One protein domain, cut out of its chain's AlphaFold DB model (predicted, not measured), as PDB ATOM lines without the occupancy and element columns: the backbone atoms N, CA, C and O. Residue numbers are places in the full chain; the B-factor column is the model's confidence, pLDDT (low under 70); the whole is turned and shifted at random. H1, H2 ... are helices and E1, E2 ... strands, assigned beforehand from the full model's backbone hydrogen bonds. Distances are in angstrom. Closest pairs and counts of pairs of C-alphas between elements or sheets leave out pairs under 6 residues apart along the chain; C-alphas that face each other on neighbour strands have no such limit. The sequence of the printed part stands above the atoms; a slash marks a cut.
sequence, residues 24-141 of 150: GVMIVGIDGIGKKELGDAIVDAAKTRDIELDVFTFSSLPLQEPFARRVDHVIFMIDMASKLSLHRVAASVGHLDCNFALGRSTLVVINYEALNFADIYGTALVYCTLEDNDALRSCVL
ATOM      1  N   GLY A  24     -20.248  -4.234  16.774       94.75
ATOM      2  CA  GLY A  24     -20.127  -4.662  15.382       94.75
ATOM      3  C   GLY A  24     -18.761  -5.268  15.076       94.75
ATOM      4  O   GLY A  24     -17.740  -4.588  15.187       94.75
ATOM      5  N   VAL A  25     -18.725  -6.518  14.617       95.56
ATOM      6  CA  VAL A  25     -17.511  -7.171  14.107       95.56
ATOM      7  C   VAL A  25     -17.647  -7.395  12.608       95.56
ATOM      8  O   VAL A  25     -18.596  -8.017  12.141       95.56
ATOM      9  N   MET A  26     -16.677  -6.913  11.839       96.31
ATOM     10  CA  MET A  26     -16.642  -7.084  10.390       96.31
ATOM     11  C   MET A  26     -15.535  -8.058   9.987       96.31
ATOM     12  O   MET A  26     -14.370  -7.799  10.259       96.31
ATOM     13  N   ILE A  27     -15.871  -9.148   9.301       96.00
ATOM     14  CA  ILE A  27     -14.921 -10.136   8.781       96.00
ATOM     15  C   ILE A  27     -14.778  -9.950   7.267       96.00
ATOM     16  O   ILE A  27     -15.738 -10.126   6.518       96.00
ATOM     17  N   VAL A  28     -13.577  -9.622   6.800       96.38
ATOM     18  CA  VAL A  28     -13.258  -9.341   5.394       96.38
ATOM     19  C   VAL A  28     -12.306 -10.403   4.854       96.38
ATOM     20  O   VAL A  28     -11.274 -10.678   5.456       96.38
ATOM     21  N   GLY A  29     -12.617 -10.987   3.702       95.12
ATOM     22  CA  GLY A  29     -11.743 -11.958   3.039       95.12
ATOM     23  C   GLY A  29     -12.419 -12.636   1.852       95.12
ATOM     24  O   GLY A  29     -13.606 -12.414   1.585       95.12
ATOM     25  N   ILE A  30     -11.692 -13.475   1.109       94.50
ATOM     26  CA  ILE A  30     -12.288 -14.168  -0.044       94.50
ATOM     27  C   ILE A  30     -13.450 -15.090   0.353       94.50
ATOM     28  O   ILE A  30     -13.648 -15.402   1.524       94.50
ATOM     29  N   ASP A  31     -14.300 -15.462  -0.594       93.75
ATOM     30  CA  ASP A  31     -15.437 -16.339  -0.308       93.75
ATOM     31  C   ASP A  31     -14.970 -17.790  -0.168       93.75
ATOM     32  O   ASP A  31     -13.985 -18.186  -0.784       93.75
ATOM     33  N   GLY A  32     -15.640 -18.563   0.692       88.19
ATOM     34  CA  GLY A  32     -15.296 -19.968   0.936       88.19
ATOM     35  C   GLY A  32     -14.161 -20.238   1.936       88.19
ATOM     36  O   GLY A  32     -13.786 -21.390   2.088       88.19
ATOM     37  N   ILE A  33     -13.633 -19.232   2.647       86.94
ATOM     38  CA  ILE A  33     -12.514 -19.407   3.610       86.94
ATOM     39  C   ILE A  33     -12.944 -19.540   5.079       86.94
ATOM     40  O   ILE A  33     -12.172 -19.233   5.982       86.94
ATOM     41  N   GLY A  34     -14.191 -19.926   5.342       88.19
ATOM     42  CA  GLY A  34     -14.649 -20.129   6.719       88.19
ATOM     43  C   GLY A  34     -15.085 -18.857   7.468       88.19
ATOM     44  O   GLY A  34     -15.115 -18.846   8.696       88.19
ATOM     45  N   LYS A  35     -15.385 -17.749   6.764       92.56
ATOM     46  CA  LYS A  35     -15.779 -16.472   7.409       92.56
ATOM     47  C   LYS A  35     -17.032 -16.612   8.277       92.56
ATOM     48  O   LYS A  35     -17.134 -15.956   9.310       92.56
ATOM     49  N   LYS A  36     -17.994 -17.426   7.833       90.12
ATOM     50  CA  LYS A  36     -19.262 -17.626   8.540       90.12
ATOM     51  C   LYS A  36     -19.036 -18.444   9.808       90.12
ATOM     52  O   LYS A  36     -19.495 -18.049  10.866       90.12
ATOM     53  N   GLU A  37     -18.259 -19.510   9.701       87.81
ATOM     54  CA  GLU A  37     -17.879 -20.415  10.781       87.81
ATOM     55  C   GLU A  37     -17.098 -19.674  11.872       87.81
ATOM     56  O   GLU A  37     -17.392 -19.819  13.057       87.81
ATOM     57  N   LEU A  38     -16.155 -18.807  11.478       87.69
ATOM     58  CA  LEU A  38     -15.471 -17.917  12.415       87.69
ATOM     59  C   LEU A  38     -16.450 -16.941  13.081       87.69
ATOM     60  O   LEU A  38     -16.375 -16.725  14.289       87.69
ATOM     61  N   GLY A  39     -17.369 -16.357  12.309       90.44
ATOM     62  CA  GLY A  39     -18.396 -15.457  12.830       90.44
ATOM     63  C   GLY A  39     -19.298 -16.123  13.867       90.44
ATOM     64  O   GLY A  39     -19.463 -15.591  14.962       90.44
ATOM     65  N   ASP A  40     -19.809 -17.312  13.556       88.31
ATOM     66  CA  ASP A  40     -20.654 -18.106  14.448       88.31
ATOM     67  C   ASP A  40     -19.892 -18.476  15.736       88.31
ATOM     68  O   ASP A  40     -20.415 -18.310  16.839       88.31
ATOM     69  N   ALA A  41     -18.615 -18.864  15.625       86.12
ATOM     70  CA  ALA A  41     -17.763 -19.155  16.781       86.12
ATOM     71  C   ALA A  41     -17.514 -17.924  17.674       86.12
ATOM     72  O   ALA A  41     -17.517 -18.044  18.902       86.12
ATOM     73  N   ILE A  42     -17.320 -16.737  17.084       88.06
ATOM     74  CA  ILE A  42     -17.177 -15.472  17.825       88.06
ATOM     75  C   ILE A  42     -18.475 -15.136  18.563       88.06
ATOM     76  O   ILE A  42     -18.433 -14.792  19.745       88.06
ATOM     77  N   VAL A  43     -19.623 -15.263  17.889       90.81
ATOM     78  CA  VAL A  43     -20.947 -15.038  18.487       90.81
ATOM     79  C   VAL A  43     -21.162 -15.978  19.672       90.81
ATOM     80  O   VAL A  43     -21.561 -15.534  20.747       90.81
ATOM     81  N   ASP A  44     -20.872 -17.267  19.511       86.44
ATOM     82  CA  ASP A  44     -21.062 -18.249  20.576       86.44
ATOM     83  C   ASP A  44     -20.116 -18.016  21.757       86.44
ATOM     84  O   ASP A  44     -20.551 -18.059  22.909       86.44
ATOM     85  N   ALA A  45     -18.849 -17.681  21.501       83.88
ATOM     86  CA  ALA A  45     -17.914 -17.317  22.559       83.88
ATOM     87  C   ALA A  45     -18.355 -16.051  23.311       83.88
ATOM     88  O   ALA A  45     -18.236 -15.987  24.536       83.88
ATOM     89  N   ALA A  46     -18.904 -15.059  22.614       86.06
ATOM     90  CA  ALA A  46     -19.397 -13.833  23.228       86.06
ATOM     91  C   ALA A  46     -20.639 -14.052  24.098       86.06
ATOM     92  O   ALA A  46     -20.705 -13.502  25.198       86.06
ATOM     93  N   LYS A  47     -21.560 -14.935  23.683       87.38
ATOM     94  CA  LYS A  47     -22.714 -15.335  24.506       87.38
ATOM     95  C   LYS A  47     -22.286 -15.893  25.863       87.38
ATOM     96  O   LYS A  47     -22.913 -15.580  26.868       87.38
ATOM     97  N   THR A  48     -21.194 -16.665  25.927       87.12
ATOM     98  CA  THR A  48     -20.687 -17.194  27.215       87.12
ATOM     99  C   THR A  48     -20.218 -16.107  28.186       87.12
ATOM    100  O   THR A  48     -20.052 -16.375  29.374       87.12
ATOM    101  N   ARG A  49     -20.001 -14.886  27.688       85.62
ATOM    102  CA  ARG A  49     -19.538 -13.721  28.449       85.62
ATOM    103  C   ARG A  49     -20.602 -12.631  28.582       85.62
ATOM    104  O   ARG A  49     -20.253 -11.539  29.016       85.62
ATOM    105  N   ASP A  50     -21.850 -12.917  28.204       88.44
ATOM    106  CA  ASP A  50     -22.956 -11.948  28.198       88.44
ATOM    107  C   ASP A  50     -22.651 -10.699  27.341       88.44
ATOM    108  O   ASP A  50     -22.962  -9.564  27.692       88.44
ATOM    109  N   ILE A  51     -21.960 -10.909  26.212       87.06
ATOM    110  CA  ILE A  51     -21.627  -9.858  25.245       87.06
ATOM    111  C   ILE A  51     -22.523 -10.020  24.020       87.06
ATOM    112  O   ILE A  51     -22.466 -11.036  23.325       87.06
ATOM    113  N   GLU A  52     -23.297  -8.982  23.711       89.31
ATOM    114  CA  GLU A  52     -24.054  -8.905  22.467       89.31
ATOM    115  C   GLU A  52     -23.222  -8.302  21.334       89.31
ATOM    116  O   GLU A  52     -22.704  -7.186  21.440       89.31
ATOM    117  N   LEU A  53     -23.128  -9.035  20.224       91.94
ATOM    118  CA  LEU A  53     -22.424  -8.590  19.030       91.94
ATOM    119  C   LEU A  53     -23.158  -8.983  17.749       91.94
ATOM    120  O   LEU A  53     -23.823 -10.018  17.688       91.94
ATOM    121  N   ASP A  54     -22.982  -8.155  16.727       94.31
ATOM    122  CA  ASP A  54     -23.389  -8.411  15.354       94.31
ATOM    123  C   ASP A  54     -22.136  -8.705  14.517       94.31
ATOM    124  O   ASP A  54     -21.181  -7.925  14.515       94.31
ATOM    125  N   VAL A  55     -22.138  -9.829  13.792       95.12
ATOM    126  CA  VAL A  55     -21.062 -10.176  12.854       95.12
ATOM    127  C   VAL A  55     -21.516  -9.943  11.423       95.12
ATOM    128  O   VAL A  55     -22.552 -10.442  10.988       95.12
ATOM    129  N   PHE A  56     -20.685  -9.239  10.665       96.00
ATOM    130  CA  PHE A  56     -20.877  -8.973   9.248       96.00
ATOM    131  C   PHE A  56     -19.734  -9.597   8.459       96.00
ATOM    132  O   PHE A  56     -18.578  -9.487   8.859       96.00
ATOM    133  N   THR A  57     -20.032 -10.235   7.331       95.88
ATOM    134  CA  THR A  57     -19.000 -10.831   6.474       95.88
ATOM    135  C   THR A  57     -18.996 -10.161   5.112       95.88
ATOM    136  O   THR A  57     -20.051  -9.935   4.524       95.88
ATOM    137  N   PHE A  58     -17.803  -9.858   4.605       96.25
ATOM    138  CA  PHE A  58     -17.624  -9.229   3.306       96.25
ATOM    139  C   PHE A  58     -16.489  -9.868   2.524       96.25
ATOM    140  O   PHE A  58     -15.542 -10.448   3.062       96.25
ATOM    141  N   SER A  59     -16.610  -9.741   1.212       94.81
ATOM    142  CA  SER A  59     -15.632 -10.187   0.240       94.81
ATOM    143  C   SER A  59     -14.390  -9.289   0.234       94.81
ATOM    144  O   SER A  59     -13.265  -9.789   0.240       94.81
ATOM    145  N   SER A  60     -14.587  -7.975   0.215       94.50
ATOM    146  CA  SER A  60     -13.535  -6.961   0.097       94.50
ATOM    147  C   SER A  60     -14.039  -5.586   0.532       94.50
ATOM    148  O   SER A  60     -15.246  -5.375   0.640       94.50
ATOM    149  N   LEU A  61     -13.114  -4.642   0.708       92.75
ATOM    150  CA  LEU A  61     -13.391  -3.209   0.824       92.75
ATOM    151  C   LEU A  61     -12.832  -2.458  -0.407       92.75
ATOM    152  O   LEU A  61     -11.843  -2.922  -0.979       92.75
ATOM    153  N   PRO A  62     -13.435  -1.322  -0.816       92.81
ATOM    154  CA  PRO A  62     -14.614  -0.697  -0.223       92.81
ATOM    155  C   PRO A  62     -15.889  -1.479  -0.564       92.81
ATOM    156  O   PRO A  62     -15.934  -2.244  -1.528       92.81
ATOM    157  N   LEU A  63     -16.928  -1.293   0.244       90.75
ATOM    158  CA  LEU A  63     -18.242  -1.861  -0.045       90.75
ATOM    159  C   LEU A  63     -18.872  -1.105  -1.219       90.75
ATOM    160  O   LEU A  63     -18.741   0.114  -1.319       90.75
ATOM    161  N   GLN A  64     -19.537  -1.835  -2.116       87.19
ATOM    162  CA  GLN A  64     -20.230  -1.233  -3.264       87.19
ATOM    163  C   GLN A  64     -21.429  -0.389  -2.824       87.19
ATOM    164  O   GLN A  64     -21.754   0.608  -3.463       87.19
ATOM    165  N   GLU A  65     -22.057  -0.783  -1.718       87.56
ATOM    166  CA  GLU A  65     -23.192  -0.092  -1.125       87.56
ATOM    167  C   GLU A  65     -22.807   0.495   0.239       87.56
ATOM    168  O   GLU A  65     -22.007  -0.107   0.967       87.56
ATOM    169  N   PRO A  66     -23.372   1.657   0.616       85.12
ATOM    170  CA  PRO A  66     -23.173   2.224   1.940       85.12
ATOM    171  C   PRO A  66     -23.585   1.241   3.039       85.12
ATOM    172  O   PRO A  66     -24.703   0.730   3.056       85.12
ATOM    173  N   PHE A  67     -22.693   1.027   4.002       87.69
ATOM    174  CA  PHE A  67     -22.955   0.182   5.157       87.69
ATOM    175  C   PHE A  67     -23.235   1.043   6.387       87.69
ATOM    176  O   PHE A  67     -22.351   1.718   6.906       87.69
ATOM    177  N   ALA A  68     -24.493   1.040   6.830       84.94
ATOM    178  CA  ALA A  68     -24.991   1.939   7.873       84.94
ATOM    179  C   ALA A  68     -24.892   1.368   9.301       84.94
ATOM    180  O   ALA A  68     -25.427   1.963  10.236       84.94
ATOM    181  N   ARG A  69     -24.256   0.205   9.493       88.88
ATOM    182  CA  ARG A  69     -24.041  -0.357  10.834       88.88
ATOM    183  C   ARG A  69     -22.688   0.081  11.369       88.88
ATOM    184  O   ARG A  69     -21.707   0.171  10.632       88.88
ATOM    185  N   ARG A  70     -22.644   0.322  12.675       89.12
ATOM    186  CA  ARG A  70     -21.400   0.588  13.388       89.12
ATOM    187  C   ARG A  70     -20.507  -0.652  13.345       89.12
ATOM    188  O   ARG A  70     -20.983  -1.771  13.511       89.12
ATOM    189  N   VAL A  71     -19.214  -0.426  13.131       92.56
ATOM    190  CA  VAL A  71     -18.175  -1.456  13.200       92.56
ATOM    191  C   VAL A  71     -17.186  -1.046  14.280       92.56
ATOM    192  O   VAL A  71     -16.585   0.025  14.207       92.56
ATOM    193  N   ASP A  72     -17.030  -1.901  15.282       92.88
ATOM    194  CA  ASP A  72     -16.110  -1.714  16.399       92.88
ATOM    195  C   ASP A  72     -14.785  -2.446  16.171       92.88
ATOM    196  O   ASP A  72     -13.756  -1.995  16.673       92.88
ATOM    197  N   HIS A  73     -14.798  -3.533  15.388       92.81
ATOM    198  CA  HIS A  73     -13.608  -4.329  15.079       92.81
ATOM    199  C   HIS A  73     -13.635  -4.906  13.660       92.81
ATOM    200  O   HIS A  73     -14.691  -5.315  13.174       92.81
ATOM    201  N   VAL A  74     -12.470  -4.991  13.012       93.88
ATOM    202  CA  VAL A  74     -12.317  -5.591  11.672       93.88
ATOM    203  C   VAL A  74     -11.358  -6.775  11.696       93.88
ATOM    204  O   VAL A  74     -10.218  -6.662  12.127       93.88
ATOM    205  N   ILE A  75     -11.787  -7.917  11.181       93.94
ATOM    206  CA  ILE A  75     -10.983  -9.129  11.048       93.94
ATOM    207  C   ILE A  75     -10.723  -9.364   9.564       93.94
ATOM    208  O   ILE A  75     -11.657  -9.587   8.801       93.94
ATOM    209  N   PHE A  76      -9.466  -9.356   9.143       93.81
ATOM    210  CA  PHE A  76      -9.082  -9.752   7.794       93.81
ATOM    211  C   PHE A  76      -8.667 -11.219   7.783       93.81
ATOM    212  O   PHE A  76      -7.660 -11.579   8.388       93.81
ATOM    213  N   MET A  77      -9.424 -12.060   7.085       92.25
ATOM    214  CA  MET A  77      -9.079 -13.463   6.868       92.25
ATOM    215  C   MET A  77      -8.283 -13.623   5.574       92.25
ATOM    216  O   MET A  77      -8.762 -13.282   4.490       92.25
ATOM    217  N   ILE A  78      -7.076 -14.166   5.700       90.69
ATOM    218  CA  ILE A  78      -6.123 -14.397   4.620       90.69
ATOM    219  C   ILE A  78      -5.906 -15.899   4.488       90.69
ATOM    220  O   ILE A  78      -5.452 -16.563   5.416       90.69
ATOM    221  N   ASP A  79      -6.190 -16.414   3.301       89.31
ATOM    222  CA  ASP A  79      -5.872 -17.781   2.907       89.31
ATOM    223  C   ASP A  79      -4.528 -17.776   2.184       89.31
ATOM    224  O   ASP A  79      -4.427 -17.261   1.068       89.31
ATOM    225  N   MET A  80      -3.490 -18.314   2.821       84.75
ATOM    226  CA  MET A  80      -2.135 -18.275   2.267       84.75
ATOM    227  C   MET A  80      -1.937 -19.226   1.090       84.75
ATOM    228  O   MET A  80      -1.022 -19.010   0.294       84.75
ATOM    229  N   ALA A  81      -2.822 -20.210   0.909       85.38
ATOM    230  CA  ALA A  81      -2.853 -21.015  -0.306       85.38
ATOM    231  C   ALA A  81      -3.363 -20.207  -1.518       85.38
ATOM    232  O   ALA A  81      -3.165 -20.599  -2.671       85.38
ATOM    233  N   SER A  82      -3.984 -19.043  -1.285       87.50
ATOM    234  CA  SER A  82      -4.610 -18.214  -2.309       87.50
ATOM    235  C   SER A  82      -3.942 -16.843  -2.433       87.50
ATOM    236  O   SER A  82      -4.203 -15.908  -1.672       87.50
ATOM    237  N   LYS A  83      -3.156 -16.654  -3.504       89.12
ATOM    238  CA  LYS A  83      -2.622 -15.325  -3.869       89.12
ATOM    239  C   LYS A  83      -3.731 -14.280  -4.001       89.12
ATOM    240  O   LYS A  83      -3.514 -13.121  -3.656       89.12
ATOM    241  N   LEU A  84      -4.908 -14.684  -4.484       91.62
ATOM    242  CA  LEU A  84      -6.074 -13.809  -4.592       91.62
ATOM    243  C   LEU A  84      -6.524 -13.309  -3.216       91.62
ATOM    244  O   LEU A  84      -6.842 -12.131  -3.087       91.62
ATOM    245  N   SER A  85      -6.516 -14.176  -2.198       92.00
ATOM    246  CA  SER A  85      -6.862 -13.805  -0.823       92.00
ATOM    247  C   SER A  85      -5.953 -12.700  -0.298       92.00
ATOM    248  O   SER A  85      -6.437 -11.650   0.127       92.00
ATOM    249  N   LEU A  86      -4.637 -12.878  -0.455       89.44
ATOM    250  CA  LEU A  86      -3.650 -11.880  -0.056       89.44
ATOM    251  C   LEU A  86      -3.851 -10.539  -0.780       89.44
ATOM    252  O   LEU A  86      -3.896  -9.499  -0.128       89.44
ATOM    253  N   HIS A  87      -4.019 -10.548  -2.107       90.00
ATOM    254  CA  HIS A  87      -4.227  -9.313  -2.878       90.00
ATOM    255  C   HIS A  87      -5.528  -8.607  -2.486       90.00
ATOM    256  O   HIS A  87      -5.556  -7.383  -2.362       90.00
ATOM    257  N   ARG A  88      -6.606  -9.370  -2.270       92.69
ATOM    258  CA  ARG A  88      -7.921  -8.825  -1.920       92.69
ATOM    259  C   ARG A  88      -7.909  -8.191  -0.533       92.69
ATOM    260  O   ARG A  88      -8.449  -7.098  -0.364       92.69
ATOM    261  N   VAL A  89      -7.250  -8.824   0.435       91.38
ATOM    262  CA  VAL A  89      -7.060  -8.249   1.772       91.38
ATOM    263  C   VAL A  89      -6.140  -7.029   1.724       91.38
ATOM    264  O   VAL A  89      -6.516  -5.990   2.258       91.38
ATOM    265  N   ALA A  90      -5.001  -7.099   1.029       87.62
ATOM    266  CA  ALA A  90      -4.077  -5.969   0.906       87.62
ATOM    267  C   ALA A  90      -4.748  -4.725   0.299       87.62
ATOM    268  O   ALA A  90      -4.587  -3.624   0.822       87.62
ATOM    269  N   ALA A  91      -5.558  -4.901  -0.751       88.75
ATOM    270  CA  ALA A  91      -6.353  -3.815  -1.321       88.75
ATOM    271  C   ALA A  91      -7.396  -3.282  -0.321       88.75
ATOM    272  O   ALA A  91      -7.559  -2.073  -0.189       88.75
ATOM    273  N   SER A  92      -8.057  -4.170   0.430       92.75
ATOM    274  CA  SER A  92      -9.099  -3.796   1.396       92.75
ATOM    275  C   SER A  92      -8.563  -2.975   2.575       92.75
ATOM    276  O   SER A  92      -9.237  -2.052   3.027       92.75
ATOM    277  N   VAL A  93      -7.352  -3.276   3.061       87.12
ATOM    278  CA  VAL A  93      -6.713  -2.543   4.171       87.12
ATOM    279  C   VAL A  93      -6.526  -1.060   3.833       87.12
ATOM    280  O   VAL A  93      -6.712  -0.215   4.704       87.12
ATOM    281  N   GLY A  94      -6.242  -0.727   2.569       82.69
ATOM    282  CA  GLY A  94      -6.065   0.660   2.120       82.69
ATOM    283  C   GLY A  94      -7.323   1.534   2.217       82.69
ATOM    284  O   GLY A  94      -7.222   2.755   2.137       82.69
ATOM    285  N   HIS A  95      -8.498   0.928   2.405       87.69
ATOM    286  CA  HIS A  95      -9.775   1.628   2.550       87.69
ATOM    287  C   HIS A  95     -10.233   1.762   4.006       87.69
ATOM    288  O   HIS A  95     -11.297   2.327   4.260       87.69
ATOM    289  N   LEU A  96      -9.467   1.226   4.958       85.00
ATOM    290  CA  LEU A  96      -9.820   1.261   6.366       85.00
ATOM    291  C   LEU A  96      -9.336   2.562   7.016       85.00
ATOM    292  O   LEU A  96      -8.215   3.011   6.783       85.00
ATOM    293  N   ASP A  97     -10.176   3.157   7.864       84.69
ATOM    294  CA  ASP A  97      -9.788   4.322   8.658       84.69
ATOM    295  C   ASP A  97      -8.610   3.973   9.588       84.69
ATOM    296  O   ASP A  97      -8.580   2.905  10.212       84.69
ATOM    297  N   CYS A  98      -7.634   4.880   9.702       80.19
ATOM    298  CA  CYS A  98      -6.403   4.648  10.462       80.19
ATOM    299  C   CYS A  98      -6.655   4.309  11.938       80.19
ATOM    300  O   CYS A  98      -5.848   3.620  12.560       80.19
ATOM    301  N   ASN A  99      -7.792   4.721  12.503       77.62
ATOM    302  CA  ASN A  99      -8.152   4.397  13.876       77.62
ATOM    303  C   ASN A  99      -8.446   2.902  14.082       77.62
ATOM    304  O   ASN A  99      -8.553   2.465  15.228       77.62
ATOM    305  N   PHE A 100      -8.629   2.113  13.019       80.56
ATOM    306  CA  PHE A 100      -8.722   0.657  13.137       80.56
ATOM    307  C   PHE A 100      -7.354  -0.024  13.222       80.56
ATOM    308  O   PHE A 100      -7.240  -1.091  13.827       80.56
ATOM    309  N   ALA A 101      -6.299   0.601  12.691       72.38
ATOM    310  CA  ALA A 101      -4.930   0.104  12.834       72.38
ATOM    311  C   ALA A 101      -4.430   0.182  14.291       72.38
ATOM    312  O   ALA A 101      -3.497  -0.514  14.673       72.38
ATOM    313  N   LEU A 102      -5.087   0.982  15.137       77.25
ATOM    314  CA  LEU A 102      -4.776   1.142  16.559       77.25
ATOM    315  C   LEU A 102      -5.459   0.067  17.426       77.25
ATOM    316  O   LEU A 102      -6.165   0.376  18.383       77.25
ATOM    317  N   GLY A 103      -5.288  -1.206  17.061       75.50
ATOM    318  CA  GLY A 103      -5.774  -2.346  17.849       75.50
ATOM    319  C   GLY A 103      -7.249  -2.716  17.657       75.50
ATOM    320  O   GLY A 103      -7.743  -3.591  18.362       75.50
ATOM    321  N   ARG A 104      -7.949  -2.102  16.693       86.56
ATOM    322  CA  ARG A 104      -9.329  -2.476  16.310       86.56
ATOM    323  C   ARG A 104      -9.390  -3.248  14.992       86.56
ATOM    324  O   ARG A 104     -10.427  -3.327  14.336       86.56
ATOM    325  N   SER A 105      -8.256  -3.808  14.585       87.94
ATOM    326  CA  SER A 105      -8.165  -4.732  13.468       87.94
ATOM    327  C   SER A 105      -7.335  -5.958  13.839       87.94
ATOM    328  O   SER A 105      -6.491  -5.912  14.736       87.94
ATOM    329  N   THR A 106      -7.614  -7.079  13.181       87.44
ATOM    330  CA  THR A 106      -6.947  -8.367  13.396       87.44
ATOM    331  C   THR A 106      -6.723  -9.046  12.058       87.44
ATOM    332  O   THR A 106      -7.611  -9.044  11.209       87.44
ATOM    333  N   LEU A 107      -5.553  -9.655  11.878       86.94
ATOM    334  CA  LEU A 107      -5.290 -10.550  10.752       86.94
ATOM    335  C   LEU A 107      -5.456 -11.994  11.226       86.94
ATOM    336  O   LEU A 107      -4.840 -12.391  12.217       86.94
ATOM    337  N   VAL A 108      -6.274 -12.758  10.509       88.12
ATOM    338  CA  VAL A 108      -6.440 -14.203  10.670       88.12
ATOM    339  C   VAL A 108      -5.865 -14.877   9.442       88.12
ATOM    340  O   VAL A 108      -6.350 -14.670   8.334       88.12
ATOM    341  N   VAL A 109      -4.822 -15.673   9.632       84.25
ATOM    342  CA  VAL A 109      -4.118 -16.354   8.540       84.25
ATOM    343  C   VAL A 109      -4.408 -17.849   8.612       84.25
ATOM    344  O   VAL A 109      -4.258 -18.437   9.683       84.25
ATOM    345  N   ILE A 110      -4.819 -18.443   7.488       80.50
ATOM    346  CA  ILE A 110      -5.199 -19.859   7.354       80.50
ATOM    347  C   ILE A 110      -4.392 -20.542   6.234       80.50
ATOM    348  O   ILE A 110      -3.784 -19.855   5.406       80.50
ATOM    349  N   ASN A 111      -4.418 -21.882   6.195       75.31
ATOM    350  CA  ASN A 111      -3.756 -22.735   5.189       75.31
ATOM    351  C   ASN A 111      -2.292 -22.367   4.955       75.31
ATOM    352  O   ASN A 111      -1.883 -21.999   3.850       75.31
ATOM    353  N   TYR A 112      -1.504 -22.409   6.023       72.00
ATOM    354  CA  TYR A 112      -0.136 -21.947   5.963       72.00
ATOM    355  C   TYR A 112       0.828 -22.876   6.687       72.00
ATOM    356  O   TYR A 112       0.588 -23.239   7.835       72.00
ATOM    357  N   GLU A 113       1.930 -23.201   6.010       58.72
ATOM    358  CA  GLU A 113       2.818 -24.302   6.387       58.72
ATOM    359  C   GLU A 113       3.968 -23.905   7.349       58.72
ATOM    360  O   GLU A 113       4.450 -24.786   8.053       58.72
ATOM    361  N   ALA A 114       4.411 -22.631   7.449       53.22
ATOM    362  CA  ALA A 114       5.476 -22.218   8.404       53.22
ATOM    363  C   ALA A 114       5.697 -20.687   8.539       53.22
ATOM    364  O   ALA A 114       6.234 -20.084   7.612       53.22
ATOM    365  N   LEU A 115       5.333 -20.027   9.666       52.06
ATOM    366  CA  LEU A 115       5.397 -18.536   9.801       52.06
ATOM    367  C   LEU A 115       6.740 -18.115  10.362       52.06
ATOM    368  O   LEU A 115       7.032 -18.382  11.523       52.06
ATOM    369  N   ASN A 116       7.521 -17.387   9.565       42.78
ATOM    370  CA  ASN A 116       8.610 -16.578  10.096       42.78
ATOM    371  C   ASN A 116       8.023 -15.239  10.555       42.78
ATOM    372  O   ASN A 116       7.757 -14.347   9.750       42.78
ATOM    373  N   PHE A 117       7.765 -15.135  11.856       44.25
ATOM    374  CA  PHE A 117       7.289 -13.913  12.488       44.25
ATOM    375  C   PHE A 117       8.415 -12.879  12.501       44.25
ATOM    376  O   PHE A 117       9.377 -13.010  13.252       44.25
ATOM    377  N   ALA A 118       8.280 -11.841  11.684       33.69
ATOM    378  CA  ALA A 118       9.018 -10.601  11.853       33.69
ATOM    379  C   ALA A 118       7.990  -9.493  12.102       33.69
ATOM    380  O   ALA A 118       7.263  -9.105  11.192       33.69
ATOM    381  N   ASP A 119       7.886  -9.103  13.372       37.59
ATOM    382  CA  ASP A 119       7.280  -7.888  13.923       37.59
ATOM    383  C   ASP A 119       6.120  -7.247  13.145       37.59
ATOM    384  O   ASP A 119       6.311  -6.447  12.229       37.59
ATOM    385  N   ILE A 120       4.895  -7.482  13.624       41.19
ATOM    386  CA  ILE A 120       3.754  -6.626  13.291       41.19
ATOM    387  C   ILE A 120       3.476  -5.718  14.487       41.19
ATOM    388  O   ILE A 120       3.026  -6.153  15.545       41.19
ATOM    389  N   TYR A 121       3.768  -4.434  14.297       34.47
ATOM    390  CA  TYR A 121       3.545  -3.355  15.251       34.47
ATOM    391  C   TYR A 121       2.067  -3.285  15.680       34.47
ATOM    392  O   TYR A 121       1.201  -2.884  14.906       34.47
ATOM    393  N   GLY A 122       1.780  -3.661  16.929       38.72
ATOM    394  CA  GLY A 122       0.558  -3.280  17.655       38.72
ATOM    395  C   GLY A 122      -0.777  -3.865  17.171       38.72
ATOM    396  O   GLY A 122      -1.816  -3.490  17.710       38.72
ATOM    397  N   THR A 123      -0.778  -4.786  16.204       41.78
ATOM    398  CA  THR A 123      -1.991  -5.484  15.741       41.78
ATOM    399  C   THR A 123      -1.982  -6.904  16.299       41.78
ATOM    400  O   THR A 123      -0.989  -7.613  16.142       41.78
ATOM    401  N   ALA A 124      -3.062  -7.344  16.950       44.25
ATOM    402  CA  ALA A 124      -3.162  -8.735  17.385       44.25
ATOM    403  C   ALA A 124      -3.207  -9.632  16.136       44.25
ATOM    404  O   ALA A 124      -4.139  -9.529  15.336       44.25
ATOM    405  N   LEU A 125      -2.189 -10.473  15.946       48.31
ATOM    406  CA  LEU A 125      -2.186 -11.499  14.910       48.31
ATOM    407  C   LEU A 125      -2.728 -12.789  15.523       48.31
ATOM    408  O   LEU A 125      -2.154 -13.306  16.482       48.31
ATOM    409  N   VAL A 126      -3.828 -13.305  14.979       53.22
ATOM    410  CA  VAL A 126      -4.395 -14.588  15.401       53.22
ATOM    411  C   VAL A 126      -4.117 -15.595  14.295       53.22
ATOM    412  O   VAL A 126      -4.648 -15.494  13.193       53.22
ATOM    413  N   TYR A 127      -3.243 -16.557  14.570       50.72
ATOM    414  CA  TYR A 127      -2.971 -17.661  13.656       50.72
ATOM    415  C   TYR A 127      -3.928 -18.813  13.960       50.72
ATOM    416  O   TYR A 127      -3.954 -19.303  15.089       50.72
ATOM    417  N   CYS A 128      -4.691 -19.247  12.957       46.16
ATOM    418  CA  CYS A 128      -5.568 -20.406  13.063       46.16
ATOM    419  C   CYS A 128      -5.278 -21.346  11.891       46.16
ATOM    420  O   CYS A 128      -5.639 -21.053  10.751       46.16
ATOM    421  N   THR A 129      -4.684 -22.506  12.156       42.66
ATOM    422  CA  THR A 129      -4.761 -23.633  11.221       42.66
ATOM    423  C   THR A 129      -6.194 -24.155  11.235       42.66
ATOM    424  O   THR A 129      -6.605 -24.836  12.175       42.66
ATOM    425  N   LEU A 130      -6.978 -23.810  10.212       42.56
ATOM    426  CA  LEU A 130      -8.288 -24.417   9.954       42.56
ATOM    427  C   LEU A 130      -8.093 -25.824   9.368       42.56
ATOM    428  O   LEU A 130      -8.467 -26.080   8.231       42.56
ATOM    429  N   GLU A 131      -7.463 -26.723  10.119       40.66
ATOM    430  CA  GLU A 131      -7.388 -28.140   9.735       40.66
ATOM    431  C   GLU A 131      -8.478 -28.976  10.421       40.66
ATOM    432  O   GLU A 131      -8.817 -30.042   9.928       40.66
ATOM    433  N   ASP A 132      -9.125 -28.455  11.472       39.06
ATOM    434  CA  ASP A 132     -10.251 -29.113  12.138       39.06
ATOM    435  C   ASP A 132     -11.184 -28.104  12.827       39.06
ATOM    436  O   ASP A 132     -10.737 -27.139  13.455       39.06
ATOM    437  N   ASN A 133     -12.500 -28.343  12.758       41.91
ATOM    438  CA  ASN A 133     -13.538 -27.490  13.367       41.91
ATOM    439  C   ASN A 133     -13.363 -27.308  14.893       41.91
ATOM    440  O   ASN A 133     -13.787 -26.295  15.452       41.91
ATOM    441  N   ASP A 134     -12.697 -28.245  15.575       41.31
ATOM    442  CA  ASP A 134     -12.414 -28.157  17.012       41.31
ATOM    443  C   ASP A 134     -11.308 -27.141  17.360       41.31
ATOM    444  O   ASP A 134     -11.282 -26.605  18.474       41.31
ATOM    445  N   ALA A 135     -10.431 -26.785  16.413       41.38
ATOM    446  CA  ALA A 135      -9.336 -25.843  16.656       41.38
ATOM    447  C   ALA A 135      -9.836 -24.405  16.901       41.38
ATOM    448  O   ALA A 135      -9.259 -23.682  17.722       41.38
ATOM    449  N   LEU A 136     -10.956 -24.011  16.278       40.78
ATOM    450  CA  LEU A 136     -11.585 -22.693  16.454       40.78
ATOM    451  C   LEU A 136     -11.998 -22.434  17.910       40.78
ATOM    452  O   LEU A 136     -11.812 -21.329  18.422       40.78
ATOM    453  N   ARG A 137     -12.479 -23.464  18.618       38.94
ATOM    454  CA  ARG A 137     -12.849 -23.360  20.041       38.94
ATOM    455  C   ARG A 137     -11.644 -23.111  20.947       38.94
ATOM    456  O   ARG A 137     -11.779 -22.448  21.972       38.94
ATOM    457  N   SER A 138     -10.470 -23.611  20.561       41.03
ATOM    458  CA  SER A 138      -9.234 -23.462  21.339       41.03
ATOM    459  C   SER A 138      -8.532 -22.114  21.137       41.03
ATOM    460  O   SER A 138      -7.834 -21.659  22.039       41.03
ATOM    461  N   CYS A 139      -8.738 -21.459  19.987       39.19
ATOM    462  CA  CYS A 139      -8.098 -20.180  19.661       39.19
ATOM    463  C   CYS A 139      -8.851 -18.971  20.241       39.19
ATOM    464  O   CYS A 139      -8.252 -17.927  20.486       39.19
ATOM    465  N   VAL A 140     -10.162 -19.106  20.478       38.78
ATOM    466  CA  VAL A 140     -11.026 -18.019  20.983       38.78
ATOM    467  C   VAL A 140     -11.078 -17.974  22.519       38.78
ATOM    468  O   VAL A 140     -11.420 -16.950  23.113       38.78
ATOM    469  N   LEU A 141     -10.688 -19.057  23.193       32.28
ATOM    470  CA  LEU A 141     -10.599 -19.097  24.648       32.28
ATOM    471  C   LEU A 141      -9.136 -18.928  25.075       32.28
ATOM    472  O   LEU A 141      -8.316 -19.782  24.738       32.28
TER     473      LEU A 141
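AT A GLANCE: This is residues 24 to 141 of the 150 residues of the protein "Centromere protein M" of Hondaea fermentalgiana (UniProt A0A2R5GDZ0). A strongly twisted sheet of five parallel strands forms the middle layer, with H1 packed along one face and H2 along the other. The short H4 packs on H1, the very short H3 only grazes the sheet, and two long loops, residues 59 to 72 and 111 to 123, link strands. The printed part has 118 residues with four named helices and five named strands, in the chain order E1 H1 E2 E3 H2 H3 E4 E5 H4; the sheet runs E2 E1 E3 E4 E5, and the class is mixed, helices and strands. The whole is compact and rounded, with a radius of gyration of the C-alphas of 13.9 A and spans of 38 by 34 by 28 A.

IN THESE COORDINATES: In the sheet, E2 is residues 53 to 58, 16.5 A long, and E1 is residues 24 to 28, 13.0 A, with C-alpha 24 at (-20.127, -4.662, 15.382). E3, residues 73 to 79, is the longest strand at 19.7 A; E4 is residues 105 to 110, 16.6 A, and E5 is residues 124 to 127. H1, residues 35 to 47, spans 18.5 A, and H2, residues 83 to 93, spans 15.6 A. H3 is residues 98 to 101, and H4, residues 135 to 140, ends with C-alpha 140 at (-11.026, -18.019, 20.983).

HOW THE PARTS SIT: E2 and E5 are the edge strands. E1 and E3 are parallel at 21 degrees, with N 75 and O 26 2.7 A apart; E2 and E1 have N 25 and O 54 at 2.8 A. E3 and E4 have N 76 and O 106 at 2.8 A, and E4 and E5 have N 126 and O 107 at 3.1 A. E1, H1, E2 and E3, H2 H3, E4 are strand-helix-strand units, two parallel neighbour strands with helices between, both with right-handed crossovers. H1 is on the sheet at a height of 7.8 A over it, over E1 and along the strands, at 22 degrees to E1 on the local plane. H2 is on the opposite face, also at 7.8 A, over E3 and along the strands; its closest C-alphas to E3 are those of Ser 85 and Ile 78, 5.5 A apart. H4 is not on the sheet but touches H1, the same way at a steep tilt of 51 degrees, closest at the C-alphas of Val 140 and Ala 45, 7.1 A. Every O i to N i+4 pair is within hydrogen-bond range in H1, H2 and H4; H3 is too short for one.

THE WHOLE: The C-alphas farthest apart, of Ala 68 and Ala 114, are 38.9 A apart. The printed part has no cut. The links E2 to E3 and E4 to E5 are long. The mean pLDDT of the printed part is 77.4, and residues 113 to 141 are under 70.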